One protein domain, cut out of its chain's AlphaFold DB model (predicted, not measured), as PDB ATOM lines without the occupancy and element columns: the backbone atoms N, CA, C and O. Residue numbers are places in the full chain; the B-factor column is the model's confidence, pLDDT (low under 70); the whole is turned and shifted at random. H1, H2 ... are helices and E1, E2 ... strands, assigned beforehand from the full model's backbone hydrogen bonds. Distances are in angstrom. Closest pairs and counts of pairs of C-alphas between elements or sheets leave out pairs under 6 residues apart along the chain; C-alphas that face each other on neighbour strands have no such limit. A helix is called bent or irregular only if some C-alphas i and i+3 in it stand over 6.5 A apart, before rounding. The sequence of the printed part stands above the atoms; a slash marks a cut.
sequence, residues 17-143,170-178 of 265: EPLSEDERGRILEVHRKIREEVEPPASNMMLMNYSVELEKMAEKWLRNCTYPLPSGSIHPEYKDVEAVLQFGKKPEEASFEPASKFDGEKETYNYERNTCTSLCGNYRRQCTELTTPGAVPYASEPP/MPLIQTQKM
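What this domain is: This is residues 17 to 143 and 170 to 178 of the 265 residues of the protein "SCP domain-containing protein" of Mesocestoides corti (UniProt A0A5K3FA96). A small sheet of three strands stands in the middle, with helix H2 over one face and the short helix H4 over the opposite face, above E1. The long helix H1 runs past the E2 edge of the sheet and, with H3 and H4, makes a loose cluster of three helices, while long links without named elements run round the outside. The printed part has 136 residues with four named helices and three named strands, in the order H1 H2 E1 H3 H4 E2 E3; the sheet's order is E1 E3 E2, antiparallel. The class is mixed, helices and strands, with 64 residues, under half, in named elements. The whole is compact, with a radius of gyration of the C-alphas of 14.6 A and spans of 41 by 34 by 28 A.

How they stand to each other: The inner strand E3, residues 170 to 177, is antiparallel to E1, residues 81 to 88, with N 84 and O 174 2.8 A apart, within hydrogen-bond range. It is antiparallel also to E2, residues 133 to 137, with N 134 and O 175 at 2.8 A. H2, residues 52 to 62, is on the sheet at a height of 6.7 A, over E3 and E2; the C-alphas of Glu 55 and Gly 134, the closest of H2 and E2, are 4.4 A apart. H4, residues 121 to 126, is on the opposite face at a height of 8.7 A, over E1, across the strands at 65 degrees to E1 on the local plane. Its closest C-alphas to E1 are those of Asn 122 and Val 84, 5.9 A. H3, residues 99 to 108, touches H4 at a steep tilt of 55 degrees, opposite ways, the closest C-alphas being those of Phe 102 and Tyr 123, 5.7 A. E1, H3, H4 and E2 form a split strand-helix-strand unit, two strands running the same way with E3 between them, with a right-handed crossover. H1, residues 21 to 36, only grazes the sheet, with residues 23 to 31. With residues 30 to 34 alone it touches H3, closest at the C-alphas of Val 30 and Ala 99, 5.3 A, at a shallow tilt of 30 degrees, the same way. With residues 31 to 35 alone it only just touches H4, with 3 pairs of C-alphas within 8 A, the closest those of His 31 and Gln 126, 6.4 A. H2 is apart from H1, H3 and H4. Every O i to N i+4 pair is within hydrogen-bond range in H1, H2 and H4; in H3 2 of 6 are, beside 5 of 7 O i to N i+3 pairs.

Where its parts are: H1 begins at C-alpha 21, (215.381, 112.660, 194.570), and is 22.2 A long; H2 is 15.1 A. E1 spans 22.8 A from C-alpha 81 at (212.693, 90.785, 194.599), E2 13.7 A. H3 is 15.5 A and irregular, with C-alphas 101 and 104 7.3 A apart; H4 is 8.9 A. E3, 23.4 A, ends at C-alpha 177, (211.427, 93.605, 191.478).

The domain as a whole: The C-alphas of Ser 43 and Pro 143, the two farthest apart, are 45.6 A from each other. Residues 144 to 169 are not printed, and C-alphas 143 and 170 are 13.2 A apart across the cut. The links H1 to H2, H2 to E1 and H3 to H4 are long. Mean pLDDT of the printed part is 75.4; residue 17 and residues 87 to 98, 128 to 143 and 170 to 178 are under 70.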
ATOM      1  N   GLU A  17     217.811 108.758 207.063       67.31
ATOM      2  CA  GLU A  17     217.006 109.687 206.282       67.31
ATOM      3  C   GLU A  17     216.666 109.007 204.943       67.31
ATOM      4  O   GLU A  17     217.530 108.326 204.381       67.31
ATOM      5  N   PRO A  18     215.413 109.101 204.454       75.81
ATOM      6  CA  PRO A  18     215.060 108.534 203.159       75.81
ATOM      7  C   PRO A  18     215.894 109.181 202.055       75.81
ATOM      8  O   PRO A  18     216.344 110.322 202.187       75.81
ATOM      9  N   LEU A  19     216.055 108.466 200.944       81.75
ATOM     10  CA  LEU A  19     216.826 108.981 199.823       81.75
ATOM     11  C   LEU A  19     216.231 110.268 199.257       81.75
ATOM     12  O   LEU A  19     215.015 110.393 199.084       81.75
ATOM     13  N   SER A  20     217.110 111.211 198.930       85.69
ATOM     14  CA  SER A  20     216.746 112.394 198.155       85.69
ATOM     15  C   SER A  20     216.464 112.032 196.693       85.69
ATOM     16  O   SER A  20     216.982 111.045 196.171       85.69
ATOM     17  N   GLU A  21     215.671 112.854 196.001       86.81
ATOM     18  CA  GLU A  21     215.381 112.660 194.570       86.81
ATOM     19  C   GLU A  21     216.654 112.620 193.711       86.81
ATOM     20  O   GLU A  21     216.758 111.800 192.802       86.81
ATOM     21  N   ASP A  22     217.661 113.432 194.047       85.62
ATOM     22  CA  ASP A  22     218.954 113.426 193.354       85.62
ATOM     23  C   ASP A  22     219.680 112.078 193.509       85.62
ATOM     24  O   ASP A  22     220.299 111.583 192.567       85.62
ATOM     25  N   GLU A  23     219.613 111.458 194.691       82.31
ATOM     26  CA  GLU A  23     220.221 110.147 194.941       82.31
ATOM     27  C   GLU A  23     219.467 109.032 194.219       82.31
ATOM     28  O   GLU A  23     220.097 108.195 193.571       82.31
ATOM     29  N   ARG A  24     218.128 109.060 194.254       86.50
ATOM     30  CA  ARG A  24     217.273 108.153 193.467       86.50
ATOM     31  C   ARG A  24     217.591 108.248 191.975       86.50
ATOM     32  O   ARG A  24     217.750 107.222 191.314       86.50
ATOM     33  N   GLY A  25     217.763 109.470 191.465       86.31
ATOM     34  CA  GLY A  25     218.174 109.737 190.088       86.31
ATOM     35  C   GLY A  25     219.538 109.138 189.743       86.31
ATOM     36  O   GLY A  25     219.672 108.484 188.712       86.31
ATOM     37  N   ARG A  26     220.538 109.274 190.624       84.56
ATOM     38  CA  ARG A  26     221.875 108.675 190.424       84.56
ATOM     39  C   ARG A  26     221.852 107.152 190.423       84.56
ATOM     40  O   ARG A  26     222.487 106.528 189.579       84.56
ATOM     41  N   ILE A  27     221.090 106.540 191.331       83.12
ATOM     42  CA  ILE A  27     220.897 105.081 191.345       83.12
ATOM     43  C   ILE A  27     220.352 104.620 190.000       83.12
ATOM     44  O   ILE A  27     220.862 103.659 189.422       83.12
ATOM     45  N   LEU A  28     219.314 105.301 189.516       85.56
ATOM     46  CA  LEU A  28     218.675 104.965 188.256       85.56
ATOM     47  C   LEU A  28     219.644 105.117 187.076       85.56
ATOM     48  O   LEU A  28     219.709 104.232 186.225       85.56
ATOM     49  N   GLU A  29     220.433 106.189 187.068       85.56
ATOM     50  CA  GLU A  29     221.416 106.473 186.023       85.56
ATOM     51  C   GLU A  29     222.522 105.416 185.952       85.56
ATOM     52  O   GLU A  29     222.839 104.929 184.866       85.56
ATOM     53  N   VAL A  30     223.059 104.974 187.093       84.12
ATOM     54  CA  VAL A  30     224.052 103.891 187.111       84.12
ATOM     55  C   VAL A  30     223.483 102.599 186.545       84.12
ATOM     56  O   VAL A  30     224.143 101.945 185.736       84.12
ATOM     57  N   HIS A  31     222.259 102.229 186.924       84.25
ATOM     58  CA  HIS A  31     221.641 101.034 186.360       84.25
ATOM     59  C   HIS A  31     221.404 101.176 184.853       84.25
ATOM     60  O   HIS A  31     221.665 100.233 184.107       84.25
ATOM     61  N   ARG A  32     220.940 102.346 184.396       86.31
ATOM     62  CA  ARG A  32     220.733 102.635 182.972       86.31
ATOM     63  C   ARG A  32     222.036 102.473 182.193       86.31
ATOM     64  O   ARG A  32     222.058 101.732 181.217       86.31
ATOM     65  N   LYS A  33     223.122 103.081 182.672       87.50
ATOM     66  CA  LYS A  33     224.437 103.012 182.030       87.50
ATOM     67  C   LYS A  33     224.945 101.575 181.894       87.50
ATOM     68  O   LYS A  33     225.343 101.172 180.808       87.50
ATOM     69  N   ILE A  34     224.854 100.776 182.960       85.81
ATOM     70  CA  ILE A  34     225.260  99.360 182.923       85.81
ATOM     71  C   ILE A  34     224.485  98.596 181.844       85.81
ATOM     72  O   ILE A  34     225.077  97.815 181.107       85.81
ATOM     73  N   ARG A  35     223.172  98.832 181.740       86.44
ATOM     74  CA  ARG A  35     222.270  98.143 180.803       86.44
ATOM     75  C   ARG A  35     222.456  98.578 179.352       86.44
ATOM     76  O   ARG A  35     222.252  97.764 178.457       86.44
ATOM     77  N   GLU A  36     222.823  99.836 179.130       86.38
ATOM     78  CA  GLU A  36     223.123 100.386 177.803       86.38
ATOM     79  C   GLU A  36     224.455  99.869 177.250       86.38
ATOM     80  O   GLU A  36     224.585  99.677 176.045       86.38
ATOM     81  N   GLU A  37     225.427  99.600 178.122       86.75
ATOM     82  CA  GLU A  37     226.786  99.177 177.755       86.75
ATOM     83  C   GLU A  37     226.976  97.645 177.739       86.75
ATOM     84  O   GLU A  37     228.114  97.154 177.737       86.75
ATOM     85  N   VAL A  38     225.883  96.873 177.776       85.75
ATOM     86  CA  VAL A  38     225.926  95.406 177.691       85.75
ATOM     87  C   VAL A  38     226.352  94.972 176.290       85.75
ATOM     88  O   VAL A  38     225.752  95.369 175.291       85.75
ATOM     89  N   GLU A  39     227.356  94.097 176.229       82.69
ATOM     90  CA  GLU A  39     227.861  93.516 174.988       82.69
ATOM     91  C   GLU A  39     227.903  91.982 175.112       82.69
ATOM     92  O   GLU A  39     228.576  91.472 176.010       82.69
ATOM     93  N   PRO A  40     227.189  91.226 174.256       85.25
ATOM     94  CA  PRO A  40     226.470  91.673 173.059       85.25
ATOM     95  C   PRO A  40     225.200  92.491 173.372       85.25
ATOM     96  O   PRO A  40     224.590  92.271 174.420       85.25
ATOM     97  N   PRO A  41     224.761  93.392 172.465       83.94
ATOM     98  CA  PRO A  41     223.564  94.198 172.675       83.94
ATOM     99  C   PRO A  41     222.328  93.342 172.965       83.94
ATOM    100  O   PRO A  41     222.027  92.384 172.247       83.94
ATOM    101  N   ALA A  42     221.591  93.709 174.009       82.88
ATOM    102  CA  ALA A  42     220.357  93.033 174.379       82.88
ATOM    103  C   ALA A  42     219.203  93.423 173.440       82.88
ATOM    104  O   ALA A  42     219.027  94.589 173.093       82.88
ATOM    105  N   SER A  43     218.389  92.445 173.045       81.62
ATOM    106  CA  SER A  43     217.293  92.630 172.081       81.62
ATOM    107  C   SER A  43     216.002  93.178 172.707       81.62
ATOM    108  O   SER A  43     215.143  93.700 171.999       81.62
ATOM    109  N   ASN A  44     215.854  93.064 174.027       79.38
ATOM    110  CA  ASN A  44     214.623  93.310 174.785       79.38
ATOM    111  C   ASN A  44     214.892  93.936 176.171       79.38
ATOM    112  O   ASN A  44     214.098  93.762 177.099       79.38
ATOM    113  N   MET A  45     216.003  94.662 176.333       81.56
ATOM    114  CA  MET A  45     216.335  95.321 177.599       81.56
ATOM    115  C   MET A  45     215.318  96.422 177.916       81.56
ATOM    116  O   MET A  45     215.195  97.400 177.181       81.56
ATOM    117  N   MET A  46     214.588  96.287 179.024       80.69
ATOM    118  CA  MET A  46     213.605  97.298 179.416       80.69
ATOM    119  C   MET A  46     214.257  98.510 180.084       80.69
ATOM    120  O   MET A  46     215.236  98.373 180.828       80.69
ATOM    121  N   LEU A  47     213.664  99.688 179.880       80.12
ATOM    122  CA  LEU A  47     214.032 100.891 180.619       80.12
ATOM    123  C   LEU A  47     213.630 100.737 182.092       80.12
ATOM    124  O   LEU A  47     212.528 100.287 182.410       80.12
ATOM    125  N   MET A  48     214.529 101.118 182.991       80.56
ATOM    126  CA  MET A  48     214.262 101.116 184.423       80.56
ATOM    127  C   MET A  48     213.563 102.408 184.852       80.56
ATOM    128  O   MET A  48     213.840 103.481 184.324       80.56
ATOM    129  N   ASN A  49     212.694 102.301 185.855       83.06
ATOM    130  CA  ASN A  49     212.161 103.435 186.608       83.06
ATOM    131  C   ASN A  49     212.434 103.205 188.095       83.06
ATOM    132  O   ASN A  49     212.519 102.059 188.520       83.06
ATOM    133  N   TYR A  50     212.555 104.254 188.894       85.31
ATOM    134  CA  TYR A  50     212.766 104.094 190.328       85.31
ATOM    135  C   TYR A  50     211.460 103.693 191.046       85.31
ATOM    136  O   TYR A  50     210.394 104.220 190.725       85.31
ATOM    137  N   SER A  51     211.515 102.784 192.028       88.75
ATOM    138  CA  SER A  51     210.373 102.423 192.887       88.75
ATOM    139  C   SER A  51     210.643 102.721 194.352       88.75
ATOM    140  O   SER A  51     211.518 102.144 194.999       88.75
ATOM    141  N   VAL A  52     209.782 103.575 194.899       88.25
ATOM    142  CA  VAL A  52     209.748 103.901 196.326       88.25
ATOM    143  C   VAL A  52     209.274 102.698 197.154       88.25
ATOM    144  O   VAL A  52     209.651 102.549 198.314       88.25
ATOM    145  N   GLU A  53     208.464 101.804 196.586       88.94
ATOM    146  CA  GLU A  53     208.063 100.554 197.238       88.94
ATOM    147  C   GLU A  53     209.265  99.633 197.458       88.94
ATOM    148  O   GLU A  53     209.426  99.093 198.552       88.94
ATOM    149  N   LEU A  54     210.129  99.486 196.452       88.12
ATOM    150  CA  LEU A  54     211.350  98.689 196.559       88.12
ATOM    151  C   LEU A  54     212.382  99.309 197.500       88.12
ATOM    152  O   LEU A  54     213.024  98.569 198.247       88.12
ATOM    153  N   GLU A  55     212.485 100.639 197.527       87.94
ATOM    154  CA  GLU A  55     213.249 101.372 198.544       87.94
ATOM    155  C   GLU A  55     212.762 101.008 199.955       87.94
ATOM    156  O   GLU A  55     213.548 100.558 200.785       87.94
ATOM    157  N   LYS A  56     211.450 101.072 200.217       87.75
ATOM    158  CA  LYS A  56     210.882 100.689 201.524       87.75
ATOM    159  C   LYS A  56     211.129  99.221 201.875       87.75
ATOM    160  O   LYS A  56     211.320  98.891 203.044       87.75
ATOM    161  N   MET A  57     211.117  98.323 200.889       88.62
ATOM    162  CA  MET A  57     211.454  96.913 201.107       88.62
ATOM    163  C   MET A  57     212.937  96.729 201.452       88.62
ATOM    164  O   MET A  57     213.251  95.973 202.371       88.62
ATOM    165  N   ALA A  58     213.840  97.444 200.776       86.12
ATOM    166  CA  ALA A  58     215.261  97.454 201.115       86.12
ATOM    167  C   ALA A  58     215.486  98.002 202.534       86.12
ATOM    168  O   ALA A  58     216.206  97.393 203.323       86.12
ATOM    169  N   GLU A  59     214.798  99.090 202.896       85.06
ATOM    170  CA  GLU A  59     214.838  99.683 204.234       85.06
ATOM    171  C   GLU A  59     214.379  98.683 205.302       85.06
ATOM    172  O   GLU A  59     215.051  98.487 206.316       85.06
ATOM    173  N   LYS A  60     213.246  98.009 205.061       86.69
ATOM    174  CA  LYS A  60     212.695  96.985 205.957       86.69
ATOM    175  C   LYS A  60     213.706  95.868 206.204       86.69
ATOM    176  O   LYS A  60     213.836  95.422 207.340       86.69
ATOM    177  N   TRP A  61     214.408  95.414 205.165       85.62
ATOM    178  CA  TRP A  61     215.426  94.376 205.308       85.62
ATOM    179  C   TRP A  61     216.642  94.865 206.102       85.62
ATOM    180  O   TRP A  61     217.091  94.203 207.037       85.62
ATOM    181  N   LEU A  62     217.141  96.055 205.763       79.62
ATOM    182  CA  LEU A  62     218.334  96.645 206.372       79.62
ATOM    183  C   LEU A  62     218.176  96.935 207.862       79.62
ATOM    184  O   LEU A  62     219.135  96.768 208.611       79.62
ATOM    185  N   ARG A  63     216.964  97.278 208.311       81.50
ATOM    186  CA  ARG A  63     216.650  97.462 209.738       81.50
ATOM    187  C   ARG A  63     216.947  96.232 210.596       81.50
ATOM    188  O   ARG A  63     217.189  96.385 211.788       81.50
ATOM    189  N   ASN A  64     216.954  95.037 210.009       78.06
ATOM    190  CA  ASN A  64     217.282  93.812 210.733       78.06
ATOM    191  C   ASN A  64     218.801  93.579 210.844       78.06
ATOM    192  O   ASN A  64     219.212  92.614 211.484       78.06
ATOM    193  N   CYS A  65     219.638  94.405 210.197       74.19
ATOM    194  CA  CYS A  65     221.098  94.250 210.130       74.19
ATOM    195  C   CYS A  65     221.552  92.822 209.765       74.19
ATOM    196  O   CYS A  65     222.611  92.373 210.196       74.19
ATOM    197  N   THR A  66     220.736  92.073 209.017       71.12
ATOM    198  CA  THR A  66     220.944  90.636 208.818       71.12
ATOM    199  C   THR A  66     221.545  90.351 207.445       71.12
ATOM    200  O   THR A  66     221.073  90.849 206.420       71.12
ATOM    201  N   TYR A  67     222.567  89.498 207.441       71.25
ATOM    202  CA  TYR A  67     223.068  88.793 206.265       71.25
ATOM    203  C   TYR A  67     222.790  87.292 206.461       71.25
ATOM    204  O   TYR A  67     222.964  86.811 207.584       71.25
ATOM    205  N   PRO A  68     222.370  86.529 205.433       77.06
ATOM    206  CA  PRO A  68     222.338  86.836 203.994       77.06
ATOM    207  C   PRO A  68     221.203  87.776 203.553       77.06
ATOM    208  O   PRO A  68     220.325  88.108 204.337       77.06
ATOM    209  N   LEU A  69     221.239  88.215 202.289       82.81
ATOM    210  CA  LEU A  69     220.146  88.938 201.616       82.81
ATOM    211  C   LEU A  69     218.834  88.121 201.596       82.81
ATOM    212  O   LEU A  69     218.894  86.891 201.698       82.81
ATOM    213  N   PRO A  70     217.654  88.764 201.442       84.69
ATOM    214  CA  PRO A  70     216.385  88.049 201.496       84.69
ATOM    215  C   PRO A  70     216.281  87.031 200.362       84.69
ATOM    216  O   PRO A  70     216.553  87.340 199.204       84.69
ATOM    217  N   SER A  71     215.837  85.820 200.702       84.06
ATOM    218  CA  SER A  71     215.442  84.803 199.727       84.06
ATOM    219  C   SER A  71     213.928  84.675 199.695       84.06
ATOM    220  O   SER A  71     213.304  84.507 200.741       84.06
ATOM    221  N   GLY A  72     213.357  84.630 198.493       85.06
ATOM    222  CA  GLY A  72     211.937  84.376 198.268       85.06
ATOM    223  C   GLY A  72     211.385  83.092 198.884       85.06
ATOM    224  O   GLY A  72     210.199  83.016 199.192       85.06
ATOM    225  N   SER A  73     212.240  82.084 199.077       85.94
ATOM    226  CA  SER A  73     211.855  80.812 199.701       85.94
ATOM    227  C   SER A  73     211.633  80.920 201.209       85.94
ATOM    228  O   SER A  73     210.840  80.163 201.760       85.94
ATOM    229  N   ILE A  74     212.331  81.845 201.873       89.00
ATOM    230  CA  ILE A  74     212.275  82.050 203.328       89.00
ATOM    231  C   ILE A  74     211.382  83.248 203.660       89.00
ATOM    232  O   ILE A  74     210.635  83.220 204.634       89.00
ATOM    233  N   HIS A  75     211.436  84.282 202.821       88.62
ATOM    234  CA  HIS A  75     210.687  85.520 202.954       88.62
ATOM    235  C   HIS A  75     209.799  85.697 201.716       88.62
ATOM    236  O   HIS A  75     210.222  86.326 200.738       88.62
ATOM    237  N   PRO A  76     208.578  85.124 201.718       90.69
ATOM    238  CA  PRO A  76     207.676  85.153 200.569       90.69
ATOM    239  C   PRO A  76     207.338  86.562 200.083       90.69
ATOM    240  O   PRO A  76     207.000  86.740 198.915       90.69
ATOM    241  N   GLU A  77     207.440  87.577 200.946       89.38
ATOM    242  CA  GLU A  77     207.245  88.967 200.545       89.38
ATOM    243  C   GLU A  77     208.355  89.493 199.614       89.38
ATOM    244  O   GLU A  77     208.111  90.444 198.883       89.38
ATOM    245  N   TYR A  78     209.529  88.848 199.578       88.94
ATOM    246  CA  TYR A  78     210.640  89.140 198.661       88.94
ATOM    247  C   TYR A  78     210.754  88.107 197.526       88.94
ATOM    248  O   TYR A  78     211.773  88.059 196.843       88.94
ATOM    249  N   LYS A  79     209.734  87.265 197.296       86.75
ATOM    250  CA  LYS A  79     209.788  86.204 196.265       86.75
ATOM    251  C   LYS A  79     210.063  86.709 194.852       86.75
ATOM    252  O   LYS A  79     210.698  86.017 194.067       86.75
ATOM    253  N   ASP A  80     209.605  87.923 194.586       83.50
ATOM    254  CA  ASP A  80     209.749  88.619 193.321       83.50
ATOM    255  C   ASP A  80     210.727  89.791 193.482       83.50
ATOM    256  O   ASP A  80     210.540  90.821 192.849       83.50
ATOM    257  N   VAL A  81     211.705  89.719 194.390       83.81
ATOM    258  CA  VAL A  81     212.693  90.785 194.599       83.81
ATOM    259  C   VAL A  81     214.095  90.197 194.552       83.81
ATOM    260  O   VAL A  81     214.446  89.336 195.353       83.81
ATOM    261  N   GLU A  82     214.917  90.703 193.641       80.44
ATOM    262  CA  GLU A  82     216.357  90.496 193.678       80.44
ATOM    263  C   GLU A  82     217.015  91.627 194.463       80.44
ATOM    264  O   GLU A  82     216.694  92.799 194.285       80.44
ATOM    265  N   ALA A  83     217.944  91.276 195.346       79.19
ATOM    266  CA  ALA A  83     218.716  92.241 196.108       79.19
ATOM    267  C   ALA A  83     220.201  92.140 195.743       79.19
ATOM    268  O   ALA A  83     220.752  91.051 195.560       79.19
ATOM    269  N   VAL A  84     220.845  93.296 195.676       78.50
ATOM    270  CA  VAL A  84     222.283  93.493 195.526       78.50
ATOM    271  C   VAL A  84     222.747  94.284 196.738       78.50
ATOM    272  O   VAL A  84     222.214  95.350 197.028       78.50
ATOM    273  N   LEU A  85     223.742  93.763 197.452       75.69
ATOM    274  CA  LEU A  85     224.383  94.454 198.565       75.69
ATOM    275  C   LEU A  85     225.751  94.942 198.103       75.69
ATOM    276  O   LEU A  85     226.614  94.143 197.750       75.69
ATOM    277  N   GLN A  86     225.945  96.248 198.149       72.44
ATOM    278  CA  GLN A  86     227.243  96.891 198.029       72.44
ATOM    279  C   GLN A  86     227.702  97.291 199.429       72.44
ATOM    280  O   GLN A  86     226.903  97.712 200.261       72.44
ATOM    281  N   PHE A  87     228.987  97.154 199.726       67.19
ATOM    282  CA  PHE A  87     229.536  97.553 201.017       67.19
ATOM    283  C   PHE A  87     230.809  98.363 200.807       67.19
ATOM    284  O   PHE A  87     231.629  98.035 199.952       67.19
ATOM    285  N   GLY A  88     230.964  99.420 201.600       63.81
ATOM    286  CA  GLY A  88     232.151 100.265 201.616       63.81
ATOM    287  C   GLY A  88     232.698 100.415 203.031       63.81
ATOM    288  O   GLY A  88     231.963 100.332 204.019       63.81
ATOM    289  N   LYS A  89     234.008 100.646 203.145       62.62
ATOM    290  CA  LYS A  89     234.627 101.073 204.408       62.62
ATOM    291  C   LYS A  89     234.400 102.560 204.650       62.62
ATOM    292  O   LYS A  89     234.396 102.984 205.801       62.62
ATOM    293  N   LYS A  90     234.230 103.335 203.578       61.56
ATOM    294  CA  LYS A  90     233.996 104.777 203.635       61.56
ATOM    295  C   LYS A  90     232.637 105.162 203.037       61.56
ATOM    296  O   LYS A  90     232.165 104.475 202.129       61.56
ATOM    297  N   PRO A  91     232.022 106.274 203.481       57.84
ATOM    298  CA  PRO A  91     230.796 106.806 202.881       57.84
ATOM    299  C   PRO A  91     230.868 106.974 201.367       57.84
ATOM    300  O   PRO A  91     229.913 106.678 200.653       57.84
ATOM    301  N   GLU A  92     232.021 107.407 200.866       59.41
ATOM    302  CA  GLU A  92     232.246 107.646 199.444       59.41
ATOM    303  C   GLU A  92     232.322 106.335 198.649       59.41
ATOM    304  O   GLU A  92     232.092 106.323 197.444       59.41
ATOM    305  N   GLU A  93     232.606 105.212 199.308       58.25
ATOM    306  CA  GLU A  93     232.641 103.882 198.693       58.25
ATOM    307  C   GLU A  93     231.238 103.263 198.618       58.25
ATOM    308  O   GLU A  93     230.931 102.569 197.647       58.25
ATOM    309  N   ALA A  94     230.357 103.605 199.564       57.69
ATOM    310  CA  ALA A  94     228.918 103.329 199.508       57.69
ATOM    311  C   ALA A  94     228.154 104.288 198.567       57.69
ATOM    312  O   ALA A  94     226.925 104.264 198.514       57.69
ATOM    313  N   SER A  95     228.871 105.146 197.831       60.66
ATOM    314  CA  SER A  95     228.274 106.110 196.909       60.66
ATOM    315  C   SER A  95     227.662 105.464 195.668       60.66
ATOM    316  O   SER A  95     228.083 104.402 195.198       60.66
ATOM    317  N   PHE A  96     226.707 106.193 195.093       62.53
ATOM    318  CA  PHE A  96     225.955 105.850 193.890       62.53
ATOM    319  C   PHE A  96     226.750 105.930 192.584       62.53
ATOM    320  O   PHE A  96     226.136 105.885 191.535       62.53
ATOM    321  N   GLU A  97     228.076 106.064 192.618       69.44
ATOM    322  CA  GLU A  97     228.911 106.279 191.432       69.44
ATOM    323  C   GLU A  97     230.267 105.562 191.582       69.44
ATOM    324  O   GLU A  97     230.786 105.487 192.703       69.44
ATOM    325  N   PRO A  98     230.901 105.071 190.499       68.56
ATOM    326  CA  PRO A  98     230.404 104.938 189.125       68.56
ATOM    327  C   PRO A  98     229.959 103.499 188.797       68.56
ATOM    328  O   PRO A  98     230.323 102.545 189.487       68.56
ATOM    329  N   ALA A  99     229.256 103.326 187.669       72.44
ATOM    330  CA  ALA A  99     228.978 102.016 187.055       72.44
ATOM    331  C   ALA A  99     230.232 101.130 186.895       72.44
ATOM    332  O   ALA A  99     230.135  99.906 186.965       72.44
ATOM    333  N   SER A 100     231.414 101.745 186.783       79.19
ATOM    334  CA  SER A 100     232.701 101.052 186.690       79.19
ATOM    335  C   SER A 100     233.037 100.174 187.898       79.19
ATOM    336  O   SER A 100     233.901  99.305 187.817       79.19
ATOM    337  N   LYS A 101     232.333 100.332 189.030       78.94
ATOM    338  CA  LYS A 101     232.426  99.395 190.164       78.94
ATOM    339  C   LYS A 101     232.114  97.951 189.760       78.94
ATOM    340  O   LYS A 101     232.577  97.029 190.425       78.94
ATOM    341  N   PHE A 102     231.352  97.756 188.685       83.00
ATOM    342  CA  PHE A 102     231.006  96.437 188.175       83.00
ATOM    343  C   PHE A 102     231.914  95.957 187.038       83.00
ATOM    344  O   PHE A 102     231.712  94.837 186.582       83.00
ATOM    345  N   ASP A 103     232.913  96.730 186.599       86.62
ATOM    346  CA  ASP A 103     233.755  96.368 185.446       86.62
ATOM    347  C   ASP A 103     234.493  95.042 185.668       86.62
ATOM    348  O   ASP A 103     234.493  94.172 184.800       86.62
ATOM    349  N   GLY A 104     235.025  94.820 186.874       87.81
ATOM    350  CA  GLY A 104     235.669  93.547 187.210       87.81
ATOM    351  C   GLY A 104     234.699  92.358 187.181       87.81
ATOM    352  O   GLY A 104     235.052  91.275 186.723       87.81
ATOM    353  N   GLU A 105     233.453  92.550 187.623       89.25
ATOM    354  CA  GLU A 105     232.416  91.514 187.534       89.25
ATOM    355  C   GLU A 105     231.969  91.292 186.075       89.25
ATOM    356  O   GLU A 105     231.779  90.144 185.663       89.25
ATOM    357  N   LYS A 106     231.870  92.370 185.282       89.19
ATOM    358  CA  LYS A 106     231.546  92.370 183.847       89.19
ATOM    359  C   LYS A 106     232.537  91.541 183.043       89.19
ATOM    360  O   LYS A 106     232.114  90.670 182.291       89.19
ATOM    361  N   GLU A 107     233.837  91.746 183.246       91.00
ATOM    362  CA  GLU A 107     234.901  91.006 182.551       91.00
ATOM    363  C   GLU A 107     234.863  89.493 182.827       91.00
ATOM    364  O   GLU A 107     235.316  88.688 182.012       91.00
ATOM    365  N   THR A 108     234.300  89.086 183.966       92.62
ATOM    366  CA  THR A 108     234.212  87.671 184.363       92.62
ATOM    367  C   THR A 108     232.913  86.994 183.931       92.62
ATOM    368  O   THR A 108     232.797  85.766 184.044       92.62
ATOM    369  N   TYR A 109     231.931  87.758 183.439       89.00
ATOM    370  CA  TYR A 109     230.646  87.230 182.998       89.00
ATOM    371  C   TYR A 109     230.696  86.798 181.531       89.00
ATOM    372  O   TYR A 109     230.938  87.587 180.624       89.00
ATOM    373  N   ASN A 110     230.427  85.516 181.285       89.00
ATOM    374  CA  ASN A 110     230.306  84.971 179.943       89.00
ATOM    375  C   ASN A 110     228.829  84.931 179.527       89.00
ATOM    376  O   ASN A 110     228.062  84.095 180.017       89.00
ATOM    377  N   TYR A 111     228.460  85.807 178.593       84.44
ATOM    378  CA  TYR A 111     227.099  85.938 178.072       84.44
ATOM    379  C   TYR A 111     226.605  84.704 177.314       84.44
ATOM    380  O   TYR A 111     225.462  84.295 177.499       84.44
ATOM    381  N   GLU A 112     227.458  84.075 176.499       84.31
ATOM    382  CA  GLU A 112     227.075  82.915 175.679       84.31
ATOM    383  C   GLU A 112     226.682  81.708 176.535       84.31
ATOM    384  O   GLU A 112     225.729  80.989 176.237       84.31
ATOM    385  N   ARG A 113     227.431  81.482 177.614       86.19
ATOM    386  CA  ARG A 113     227.241  80.348 178.522       86.19
ATOM    387  C   ARG A 113     226.358  80.693 179.714       86.19
ATOM    388  O   ARG A 113     225.952  79.781 180.430       86.19
ATOM    389  N   ASN A 114     226.073  81.977 179.935       83.06
ATOM    390  CA  ASN A 114     225.433  82.501 181.140       83.06
ATOM    391  C   ASN A 114     226.129  82.009 182.430       83.06
ATOM    392  O   ASN A 114     225.496  81.579 183.396       83.06
ATOM    393  N   THR A 115     227.463  82.032 182.427       88.31
ATOM    394  CA  THR A 115     228.308  81.562 183.537       88.31
ATOM    395  C   THR A 115     229.347  82.603 183.901       88.31
ATOM    396  O   THR A 115     229.662  83.469 183.093       88.31
ATOM    397  N   CYS A 116     229.938  82.468 185.083       91.12
ATOM    398  CA  CYS A 116     230.982  83.371 185.539       91.12
ATOM    399  C   CYS A 116     232.256  82.612 185.855       91.12
ATOM    400  O   CYS A 116     232.203  81.537 186.455       91.12
ATOM    401  N   THR A 117     233.391  83.168 185.443       91.88
ATOM    402  CA  THR A 117     234.715  82.626 185.778       91.88
ATOM    403  C   THR A 117     235.130  82.978 187.209       91.88
ATOM    404  O   THR A 117     235.945  82.274 187.796       91.88
ATOM    405  N   SER A 118     234.537  84.033 187.779       91.94
ATOM    406  CA  SER A 118     234.693  84.486 189.164       91.94
ATOM    407  C   SER A 118     233.368  85.073 189.688       91.94
ATOM    408  O   SER A 118     232.301  84.824 189.121       91.94
ATOM    409  N   LEU A 119     233.406  85.832 190.785       87.69
ATOM    410  CA  LEU A 119     232.259  86.581 191.300       87.69
ATOM    411  C   LEU A 119     231.795  87.620 190.268       87.69
ATOM    412  O   LEU A 119     232.542  88.514 189.902       87.69
ATOM    413  N   CYS A 120     230.545  87.487 189.829       88.19
ATOM    414  CA  CYS A 120     229.887  88.333 188.820       88.19
ATOM    415  C   CYS A 120     228.423  88.651 189.191       88.19
ATOM    416  O   CYS A 120     227.627  89.120 188.372       88.19
ATOM    417  N   GLY A 121     227.999  88.174 190.369       83.62
ATOM    418  CA  GLY A 121     226.588  88.010 190.685       83.62
ATOM    419  C   GLY A 121     225.874  89.348 190.765       83.62
ATOM    420  O   GLY A 121     224.694  89.415 190.439       83.62
ATOM    421  N   ASN A 122     226.564  90.406 191.183       83.25
ATOM    422  CA  ASN A 122     225.971  91.726 191.259       83.25
ATOM    423  C   ASN A 122     225.803  92.287 189.850       83.25
ATOM    424  O   ASN A 122     224.683  92.633 189.496       83.25
ATOM    425  N   TYR A 123     226.846  92.247 189.014       85.25
ATOM    426  CA  TYR A 123     226.756  92.675 187.615       85.25
ATOM    427  C   TYR A 123     225.645  91.951 186.852       85.25
ATOM    428  O   TYR A 123     224.825  92.584 186.184       85.25
ATOM    429  N   ARG A 124     225.561  90.624 187.007       84.81
ATOM    430  CA  ARG A 124     224.528  89.817 186.355       84.81
ATOM    431  C   ARG A 124     223.120  90.295 186.721       84.81
ATOM    432  O   ARG A 124     222.287  90.385 185.829       84.81
ATOM    433  N   ARG A 125     222.869  90.628 187.995       83.38
ATOM    434  CA  ARG A 125     221.575  91.162 188.469       83.38
ATOM    435  C   ARG A 125     221.275  92.560 187.925       83.38
ATOM    436  O   ARG A 125     220.122  92.879 187.692       83.38
ATOM    437  N   GLN A 126     222.289  93.380 187.646       80.94
ATOM    438  CA  GLN A 126     222.082  94.676 186.983       80.94
ATOM    439  C   GLN A 126     221.649  94.522 185.507       80.94
ATOM    440  O   GLN A 126     220.944  95.380 184.968       80.94
ATOM    441  N   CYS A 127     222.057  93.423 184.860       78.56
ATOM    442  CA  CYS A 127     221.851  93.157 183.432       78.56
ATOM    443  C   CYS A 127     220.620  92.292 183.110       78.56
ATOM    444  O   CYS A 127     220.412  91.949 181.947       78.56
ATOM    445  N   THR A 128     219.819  91.889 184.098       69.56
ATOM    446  CA  THR A 128     218.626  91.063 183.859       69.56
ATOM    447  C   THR A 128     217.561  91.846 183.095       69.56
ATOM    448  O   THR A 128     217.442  93.061 183.205       69.56
ATOM    449  N   GLU A 129     216.745  91.167 182.293       54.84
ATOM    450  CA  GLU A 129     215.795  91.825 181.381       54.84
ATOM    451  C   GLU A 129     214.714  92.669 182.095       54.84
ATOM    452  O   GLU A 129     214.082  93.523 181.474       54.84
ATOM    453  N   LEU A 130     214.532  92.489 183.408       51.50
ATOM    454  CA  LEU A 130     213.410  92.941 184.242       51.50
ATOM    455  C   LEU A 130     213.986  93.223 185.657       51.50
ATOM    456  O   LEU A 130     214.725  92.383 186.144       51.50
ATOM    457  N   THR A 131     213.732  94.304 186.412       52.41
ATOM    458  CA  THR A 131     212.701  95.358 186.386       52.41
ATOM    459  C   THR A 131     213.107  96.489 187.387       52.41
ATOM    460  O   THR A 131     214.075  96.341 188.122       52.41
ATOM    461  N   THR A 132     212.415  97.640 187.369       48.62
ATOM    462  CA  THR A 132     212.413  98.788 188.321       48.62
ATOM    463  C   THR A 132     213.341  98.686 189.558       48.62
ATOM    464  O   THR A 132     213.058  97.853 190.417       48.62
ATOM    465  N   PRO A 133     214.399  99.513 189.711       49.16
ATOM    466  CA  PRO A 133     215.232  99.553 190.919       49.16
ATOM    467  C   PRO A 133     214.614 100.374 192.064       49.16
ATOM    468  O   PRO A 133     213.937 101.373 191.842       49.16
ATOM    469  N   GLY A 134     214.916  99.995 193.303       52.53
ATOM    470  CA  GLY A 134     214.864 100.838 194.501       52.53
ATOM    471  C   GLY A 134     216.152 100.641 195.305       52.53
ATOM    472  O   GLY A 134     216.812  99.617 195.155       52.53
ATOM    473  N   ALA A 135     216.581 101.599 196.123       59.12
ATOM    474  CA  ALA A 135     217.771 101.407 196.957       59.12
ATOM    475  C   ALA A 135     217.678 102.152 198.283       59.12
ATOM    476  O   ALA A 135     216.875 103.065 198.419       59.12
ATOM    477  N   VAL A 136     218.513 101.778 199.254       46.72
ATOM    478  CA  VAL A 136     218.633 102.474 200.546       46.72
ATOM    479  C   VAL A 136     220.091 102.471 201.013       46.72
ATOM    480  O   VAL A 136     220.704 101.397 201.030       46.72
ATOM    481  N   PRO A 137     220.648 103.625 201.427       51.69
ATOM    482  CA  PRO A 137     221.923 103.702 202.123       51.69
ATOM    483  C   PRO A 137     221.722 103.321 203.591       51.69
ATOM    484  O   PRO A 137     220.761 103.743 204.233       51.69
ATOM    485  N   TYR A 138     222.633 102.526 204.141       43.75
ATOM    486  CA  TYR A 138     222.573 102.099 205.532       43.75
ATOM    487  C   TYR A 138     223.941 102.208 206.194       43.75
ATOM    488  O   TYR A 138     224.973 101.913 205.602       43.75
ATOM    489  N   ALA A 139     223.955 102.624 207.454       46.06
ATOM    490  CA  ALA A 139     225.131 102.543 208.299       46.06
ATOM    491  C   ALA A 139     224.920 101.377 209.264       46.06
ATOM    492  O   ALA A 139     223.993 101.410 210.071       46.06
ATOM    493  N   SER A 140     225.745 100.334 209.170       43.41
ATOM    494  CA  SER A 140     225.756  99.262 210.165       43.41
ATOM    495  C   SER A 140     226.903  99.521 211.135       43.41
ATOM    496  O   SER A 140     228.069  99.476 210.735       43.41
ATOM    497  N   GLU A 141     226.601  99.754 212.409       41.28
ATOM    498  CA  GLU A 141     227.617  99.565 213.445       41.28
ATOM    499  C   GLU A 141     227.957  98.065 213.514       41.28
ATOM    500  O   GLU A 141     227.051  97.229 213.422       41.28
ATOM    501  N   PRO A 142     229.247  97.684 213.582       36.31
ATOM    502  CA  PRO A 142     229.606  96.283 213.748       36.31
ATOM    503  C   PRO A 142     229.028  95.762 215.076       36.31
ATOM    504  O   PRO A 142     229.104  96.477 216.075       36.31
ATOM    505  N   PRO A 143     228.479  94.531 215.122       37.38
ATOM    506  CA  PRO A 143     228.121  93.896 216.385       37.38
ATOM    507  C   PRO A 143     229.357  93.842 217.286       37.38
ATOM    508  O   PRO A 143     230.420  93.422 216.823       37.38
ATOM    509  N   MET A 170     229.692 101.143 206.107       36.53
ATOM    510  CA  MET A 170     228.379 101.525 205.567       36.53
ATOM    511  C   MET A 170     227.990 100.655 204.362       36.53
ATOM    512  O   MET A 170     228.672 100.693 203.333       36.53
ATOM    513  N   PRO A 171     226.938  99.826 204.489       43.03
ATOM    514  CA  PRO A 171     226.345  99.097 203.369       43.03
ATOM    515  C   PRO A 171     225.289  99.889 202.569       43.03
ATOM    516  O   PRO A 171     224.570 100.736 203.087       43.03
ATOM    517  N   LEU A 172     225.129  99.546 201.295       46.50
ATOM    518  CA  LEU A 172     224.077 100.005 200.386       46.50
ATOM    519  C   LEU A 172     223.365  98.777 199.804       46.50
ATOM    520  O   LEU A 172     224.022  97.921 199.218       46.50
ATOM    521  N   ILE A 173     222.035  98.687 199.912       48.22
ATOM    522  CA  ILE A 173     221.263  97.649 199.203       48.22
ATOM    523  C   ILE A 173     220.490  98.277 198.055       48.22
ATOM    524  O   ILE A 173     219.719  99.213 198.260       48.22
ATOM    525  N   GLN A 174     220.668  97.718 196.862       53.38
ATOM    526  CA  GLN A 174     219.824  97.947 195.697       53.38
ATOM    527  C   GLN A 174     218.887  96.744 195.542       53.38
ATOM    528  O   GLN A 174     219.333  95.600 195.528       53.38
ATOM    529  N   THR A 175     217.586  96.985 195.468       44.53
ATOM    530  CA  THR A 175     216.552  95.982 195.210       44.53
ATOM    531  C   THR A 175     215.956  96.199 193.826       44.53
ATOM    532  O   THR A 175     215.766  97.325 193.376       44.53
ATOM    533  N   GLN A 176     215.637  95.112 193.142       45.75
ATOM    534  CA  GLN A 176     214.929  95.109 191.869       45.75
ATOM    535  C   GLN A 176     213.753  94.148 191.997       45.75
ATOM    536  O   GLN A 176     213.901  93.055 192.540       45.75
ATOM    537  N   LYS A 177     212.563  94.537 191.539       39.62
ATOM    538  CA  LYS A 177     211.427  93.605 191.478       39.62
ATOM    539  C   LYS A 177     211.623  92.700 190.264       39.62
ATOM    540  O   LYS A 177     212.141  93.177 189.269       39.62
ATOM    541  N   MET A 178     211.173  91.455 190.302       38.53
ATOM    542  CA  MET A 178     210.984  90.568 189.158       38.53
ATOM    543  C   MET A 178     209.512  90.636 188.743       38.53
ATOM    544  O   MET A 178     208.623  90.235 189.492       38.53
TER     545      MET A 178